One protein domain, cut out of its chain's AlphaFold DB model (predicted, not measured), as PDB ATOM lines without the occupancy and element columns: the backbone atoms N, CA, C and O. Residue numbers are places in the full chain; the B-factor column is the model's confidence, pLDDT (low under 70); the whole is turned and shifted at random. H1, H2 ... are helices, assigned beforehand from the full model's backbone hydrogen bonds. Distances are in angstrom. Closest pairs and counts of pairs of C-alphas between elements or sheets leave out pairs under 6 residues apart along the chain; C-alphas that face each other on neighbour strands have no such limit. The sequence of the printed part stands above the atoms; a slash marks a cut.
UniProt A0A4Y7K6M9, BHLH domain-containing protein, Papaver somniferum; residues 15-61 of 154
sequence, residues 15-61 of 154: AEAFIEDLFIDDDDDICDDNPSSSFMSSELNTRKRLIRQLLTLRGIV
ATOM      1  N   ALA A  15     -10.265  36.498 112.319       55.00
ATOM      2  CA  ALA A  15     -10.756  36.265 110.964       55.00
ATOM      3  C   ALA A  15      -9.664  35.676 110.057       55.00
ATOM      4  O   ALA A  15      -9.966  34.812 109.235       55.00
ATOM      5  N   GLU A  16      -8.406  36.095 110.217       55.97
ATOM      6  CA  GLU A  16      -7.279  35.512 109.479       55.97
ATOM      7  C   GLU A  16      -6.979  34.074 109.919       55.97
ATOM      8  O   GLU A  16      -6.816  33.206 109.064       55.97
ATOM      9  N   ALA A  17      -7.036  33.778 111.222       59.81
ATOM     10  CA  ALA A  17      -6.907  32.408 111.727       59.81
ATOM     11  C   ALA A  17      -8.032  31.484 111.216       59.81
ATOM     12  O   ALA A  17      -7.789  30.329 110.872       59.81
ATOM     13  N   PHE A  18      -9.264  31.997 111.094       60.50
ATOM     14  CA  PHE A  18     -10.385  31.262 110.494       60.50
ATOM     15  C   PHE A  18     -10.185  30.991 108.994       60.50
ATOM     16  O   PHE A  18     -10.625  29.964 108.475       60.50
ATOM     17  N   ILE A  19      -9.528  31.909 108.282       62.72
ATOM     18  CA  ILE A  19      -9.177  31.728 106.872       62.72
ATOM     19  C   ILE A  19      -8.069  30.674 106.731       62.72
ATOM     20  O   ILE A  19      -8.151  29.854 105.822       62.72
ATOM     21  N   GLU A  20      -7.086  30.638 107.632       63.03
ATOM     22  CA  GLU A  20      -6.004  29.642 107.630       63.03
ATOM     23  C   GLU A  20      -6.511  28.222 107.943       63.03
ATOM     24  O   GLU A  20      -6.141  27.277 107.250       63.03
ATOM     25  N   ASP A  21      -7.477  28.073 108.856       63.88
ATOM     26  CA  ASP A  21      -8.202  26.809 109.108       63.88
ATOM     27  C   ASP A  21      -9.054  26.367 107.892       63.88
ATOM     28  O   ASP A  21      -9.373  25.193 107.670       63.88
ATOM     29  N   LEU A  22      -9.389  27.316 107.012       61.66
ATOM     30  CA  LEU A  22      -9.959  27.046 105.698       61.66
ATOM     31  C   LEU A  22      -8.911  26.612 104.657       61.66
ATOM     32  O   LEU A  22      -9.301  26.185 103.585       61.66
ATOM     33  N   PHE A  23      -7.610  26.662 104.897       60.81
ATOM     34  CA  PHE A  23      -6.617  26.133 103.948       60.81
ATOM     35  C   PHE A  23      -5.961  24.835 104.423       60.81
ATOM     36  O   PHE A  23      -5.185  24.246 103.677       60.81
ATOM     37  N   ILE A  24      -6.325  24.347 105.611       68.12
ATOM     38  CA  ILE A  24      -5.956  23.012 106.077       68.12
ATOM     39  C   ILE A  24      -6.788  21.981 105.297       68.12
ATOM     40  O   ILE A  24      -8.030  21.980 105.330       68.12
ATOM     41  N   ASP A  25      -6.093  21.148 104.525       59.72
ATOM     42  CA  ASP A  25      -6.641  19.969 103.861       59.72
ATOM     43  C   ASP A  25      -7.000  18.935 104.940       59.72
ATOM     44  O   ASP A  25      -6.155  18.172 105.400       59.72
ATOM     45  N   ASP A  26      -8.260  18.949 105.387       60.47
ATOM     46  CA  ASP A  26      -8.860  17.850 106.151       60.47
ATOM     47  C   ASP A  26      -9.024  16.648 105.194       60.47
ATOM     48  O   ASP A  26     -10.117  16.381 104.695       60.47
ATOM     49  N   ASP A  27      -7.918  15.958 104.903       57.38
ATOM     50  CA  ASP A  27      -7.861  14.651 104.224       57.38
ATOM     51  C   ASP A  27      -8.174  13.484 105.191       57.38
ATOM     52  O   ASP A  27      -7.919  12.318 104.890       57.38
ATOM     53  N   ASP A  28      -8.751  13.774 106.361       55.75
ATOM     54  CA  ASP A  28      -9.194  12.767 107.318       55.75
ATOM     55  C   ASP A  28     -10.714  12.567 107.208       55.75
ATOM     56  O   ASP A  28     -11.513  13.153 107.945       55.75
ATOM     57  N   ASP A  29     -11.117  11.668 106.305       56.25
ATOM     58  CA  ASP A  29     -12.374  10.916 106.411       56.25
ATOM     59  C   ASP A  29     -12.315  10.048 107.690       56.25
ATOM     60  O   ASP A  29     -12.135   8.829 107.656       56.25
ATOM     61  N   ILE A  30     -12.429  10.673 108.866       53.50
ATOM     62  CA  ILE A  30     -12.732   9.952 110.100       53.50
ATOM     63  C   ILE A  30     -14.162   9.432 109.958       53.50
ATOM     64  O   ILE A  30     -15.139  10.184 109.975       53.50
ATOM     65  N   CYS A  31     -14.264   8.116 109.786       54.28
ATOM     66  CA  CYS A  31     -15.500   7.347 109.818       54.28
ATOM     67  C   CYS A  31     -16.126   7.459 111.217       54.28
ATOM     68  O   CYS A  31     -15.945   6.592 112.068       54.28
ATOM     69  N   ASP A  32     -16.817   8.560 111.484       54.50
ATOM     70  CA  ASP A  32     -17.556   8.748 112.723       54.50
ATOM     71  C   ASP A  32     -18.866   7.945 112.597       54.50
ATOM     72  O   ASP A  32     -19.798   8.346 111.895       54.50
ATOM     73  N   ASP A  33     -18.912   6.758 113.215       56.19
ATOM     74  CA  ASP A  33     -19.960   5.719 113.095       56.19
ATOM     75  C   ASP A  33     -21.363   6.132 113.611       56.19
ATOM     76  O   ASP A  33     -22.249   5.298 113.823       56.19
ATOM     77  N   ASN A  34     -21.620   7.427 113.804       58.62
ATOM     78  CA  ASN A  34     -22.953   7.958 114.059       58.62
ATOM     79  C   ASN A  34     -23.526   8.565 112.756       58.62
ATOM     80  O   ASN A  34     -23.081   9.623 112.312       58.62
ATOM     81  N   PRO A  35     -24.568   7.961 112.146       55.09
ATOM     82  CA  PRO A  35     -25.091   8.383 110.841       55.09
ATOM     83  C   PRO A  35     -25.689   9.797 110.852       55.09
ATOM     84  O   PRO A  35     -25.840  10.423 109.806       55.09
ATOM     85  N   SER A  36     -26.042  10.310 112.036       59.31
ATOM     86  CA  SER A  36     -26.504  11.689 112.192       59.31
ATOM     87  C   SER A  36     -25.353  12.697 112.273       59.31
ATOM     88  O   SER A  36     -25.494  13.792 111.732       59.31
ATOM     89  N   SER A  37     -24.210  12.345 112.883       59.19
ATOM     90  CA  SER A  37     -23.040  13.232 112.936       59.19
ATOM     91  C   SER A  37     -22.276  13.228 111.618       59.19
ATOM     92  O   SER A  37     -21.873  14.294 111.170       59.19
ATOM     93  N   SER A  38     -22.172  12.088 110.931       63.25
ATOM     94  CA  SER A  38     -21.489  11.995 109.635       63.25
ATOM     95  C   SER A  38     -22.181  12.808 108.531       63.25
ATOM     96  O   SER A  38     -21.514  13.482 107.741       63.25
ATOM     97  N   PHE A  39     -23.519  12.844 108.503       68.50
ATOM     98  CA  PHE A  39     -24.272  13.702 107.576       68.50
ATOM     99  C   PHE A  39     -24.051  15.196 107.857       68.50
ATOM    100  O   PHE A  39     -23.856  15.991 106.940       68.50
ATOM    101  N   MET A  40     -24.047  15.596 109.130       73.75
ATOM    102  CA  MET A  40     -23.791  16.993 109.484       73.75
ATOM    103  C   MET A  40     -22.338  17.396 109.208       73.75
ATOM    104  O   MET A  40     -22.110  18.481 108.675       73.75
ATOM    105  N   SER A  41     -21.369  16.527 109.495       77.44
ATOM    106  CA  SER A  41     -19.946  16.763 109.229       77.44
ATOM    107  C   SER A  41     -19.638  16.842 107.730       77.44
ATOM    108  O   SER A  41     -18.929  17.752 107.308       77.44
ATOM    109  N   SER A  42     -20.225  15.969 106.905       81.12
ATOM    110  CA  SER A  42     -20.051  15.996 105.440       81.12
ATOM    111  C   SER A  42     -20.660  17.241 104.782       81.12
ATOM    112  O   SER A  42     -20.054  17.833 103.882       81.12
ATOM    113  N   GLU A  43     -21.811  17.715 105.262       88.00
ATOM    114  CA  GLU A  43     -22.390  18.981 104.803       88.00
ATOM    115  C   GLU A  43     -21.528  20.180 105.228       88.00
ATOM    116  O   GLU A  43     -21.306  21.109 104.446       88.00
ATOM    117  N   LEU A  44     -21.002  20.169 106.456       86.94
ATOM    118  CA  LEU A  44     -20.084  21.205 106.928       86.94
ATOM    119  C   LEU A  44     -18.785  21.223 106.116       86.94
ATOM    120  O   LEU A  44     -18.368  22.299 105.691       86.94
ATOM    121  N   ASN A  45     -18.187  20.064 105.832       86.94
ATOM    122  CA  ASN A  45     -17.009  19.944 104.969       86.94
ATOM    123  C   ASN A  45     -17.304  20.484 103.558       86.94
ATOM    124  O   ASN A  45     -16.560  21.317 103.038       86.94
ATOM    125  N   THR A  46     -18.456  20.125 102.984       91.81
ATOM    126  CA  THR A  46     -18.893  20.653 101.685       91.81
ATOM    127  C   THR A  46     -18.996  22.178 101.706       91.81
ATOM    128  O   THR A  46     -18.494  22.845 100.798       91.81
ATOM    129  N   ARG A  47     -19.585  22.764 102.755       92.06
ATOM    130  CA  ARG A  47     -19.673  24.224 102.914       92.06
ATOM    131  C   ARG A  47     -18.307  24.872 103.082       92.06
ATOM    132  O   ARG A  47     -18.065  25.883 102.424       92.06
ATOM    133  N   LYS A  48     -17.416  24.298 103.898       90.06
ATOM    134  CA  LYS A  48     -16.025  24.757 104.032       90.06
ATOM    135  C   LYS A  48     -15.361  24.787 102.654       90.06
ATOM    136  O   LYS A  48     -14.911  25.847 102.230       90.06
ATOM    137  N   ARG A  49     -15.415  23.685 101.895       91.25
ATOM    138  CA  ARG A  49     -14.861  23.587 100.533       91.25
ATOM    139  C   ARG A  49     -15.417  24.647  99.582       91.25
ATOM    140  O   ARG A  49     -14.649  25.290  98.872       91.25
ATOM    141  N   LEU A  50     -16.730  24.867  99.575       94.12
ATOM    142  CA  LEU A  50     -17.355  25.890  98.726       94.12
ATOM    143  C   LEU A  50     -16.921  27.312  99.107       94.12
ATOM    144  O   LEU A  50     -16.681  28.136  98.226       94.12
ATOM    145  N   ILE A  51     -16.801  27.612 100.403       91.88
ATOM    146  CA  ILE A  51     -16.337  28.924 100.875       91.88
ATOM    147  C   ILE A  51     -14.876  29.144 100.475       91.88
ATOM    148  O   ILE A  51     -14.560  30.212  99.957       91.88
ATOM    149  N   ARG A  52     -14.014  28.130 100.627       90.62
ATOM    150  CA  ARG A  52     -12.612  28.163 100.171       90.62
ATOM    151  C   ARG A  52     -12.529  28.519  98.690       90.62
ATOM    152  O   ARG A  52     -11.885  29.495  98.323       90.62
ATOM    153  N   GLN A  53     -13.264  27.790  97.848       93.62
ATOM    154  CA  GLN A  53     -13.312  28.043  96.406       93.62
ATOM    155  C   GLN A  53     -13.778  29.466  96.080       93.62
ATOM    156  O   GLN A  53     -13.209  30.111  95.202       93.62
ATOM    157  N   LEU A  54     -14.776  29.982  96.803       93.44
ATOM    158  CA  LEU A  54     -15.272  31.340  96.609       93.44
ATOM    159  C   LEU A  54     -14.240  32.409  97.014       93.44
ATOM    160  O   LEU A  54     -14.095  33.409  96.313       93.44
ATOM    161  N   LEU A  55     -13.519  32.209  98.120       90.88
ATOM    162  CA  LEU A  55     -12.454  33.113  98.566       90.88
ATOM    163  C   LEU A  55     -11.263  33.099  97.603       90.88
ATOM    164  O   LEU A  55     -10.751  34.161  97.255       90.88
ATOM    165  N   THR A  56     -10.874  31.927  97.101       93.19
ATOM    166  CA  THR A  56      -9.842  31.809  96.064       93.19
ATOM    167  C   THR A  56     -10.268  32.511  94.781       93.19
ATOM    168  O   THR A  56      -9.497  33.293  94.227       93.19
ATOM    169  N   LEU A  57     -11.515  32.308  94.335       94.44
ATOM    170  CA  LEU A  57     -12.069  33.002  93.170       94.44
ATOM    171  C   LEU A  57     -12.014  34.527  93.355       94.44
ATOM    172  O   LEU A  57     -11.640  35.255  92.439       94.44
ATOM    173  N   ARG A  58     -12.310  35.009  94.568       92.38
ATOM    174  CA  ARG A  58     -12.194  36.427  94.923       92.38
ATOM    175  C   ARG A  58     -10.749  36.947  94.831       92.38
ATOM    176  O   ARG A  58     -10.541  38.115  94.527       92.38
ATOM    177  N   GLY A  59      -9.750  36.115  95.112       90.38
ATOM    178  CA  GLY A  59      -8.340  36.501  95.014       90.38
ATOM    179  C   GLY A  59      -7.840  36.663  93.575       90.38
ATOM    180  O   GLY A  59      -6.970  37.493  93.329       90.38
ATOM    181  N   ILE A  60      -8.386  35.890  92.629       94.00
ATOM    182  CA  ILE A  60      -7.895  35.848  91.240       94.00
ATOM    183  C   ILE A  60      -8.626  36.800  90.285       94.00
ATOM    184  O   ILE A  60      -8.060  37.166  89.257       94.00
ATOM    185  N   VAL A  61      -9.873  37.181  90.584       94.81
ATOM    186  CA  VAL A  61     -10.676  38.061  89.720       94.81
ATOM    187  C   VAL A  61     -10.351  39.530  90.022       94.81
ATOM    188  O   VAL A  61     -10.529  39.972  91.161       94.81
TER     189      VAL A  61
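AT A GLANCE: This is residues 15 to 61 of the 154 residues of the protein "BHLH domain-containing protein" of Papaver somniferum (UniProt A0A4Y7K6M9). One long, straight helix, H2, makes the length of a loose model, and its last residues, with residues 56 to 61 standing free, stick out at one end. From the other end of H2, the unnamed residues 22 to 34 run back along its side to a short helix, H1, set off from H2. The printed part has 47 residues, with two named helices, H1 then H2, and no named strand; its class is all helix. It is loose, with a radius of gyration of the C-alphas of 12.7 A, and spans 40 by 18 by 17 A.

IN THESE COORDINATES: H2, residues 35 to 60, runs 37.9 A from C-alpha 35 at (-25.091, 8.383, 110.841) to C-alpha 60 at (-7.895, 35.848, 91.240). H1, residues 15 to 21, begins at C-alpha 15 at (-10.756, 36.265, 110.964) and measures 10.0 A.

HOW THE PARTS SIT: H2 and H1 are only just apart, their closest C-alphas 8.3 A from each other. Every O i to N i+4 pair in H1 is within hydrogen-bond range, and 21 of 22 in H2.

THE WHOLE: The C-alphas farthest apart, those of Asp 33 and Val 61, are 41.0 A apart. The link from H1 to H2, 13 residues, is long, and the printed part has no cut. Residues 15 to 39 have pLDDT under 70.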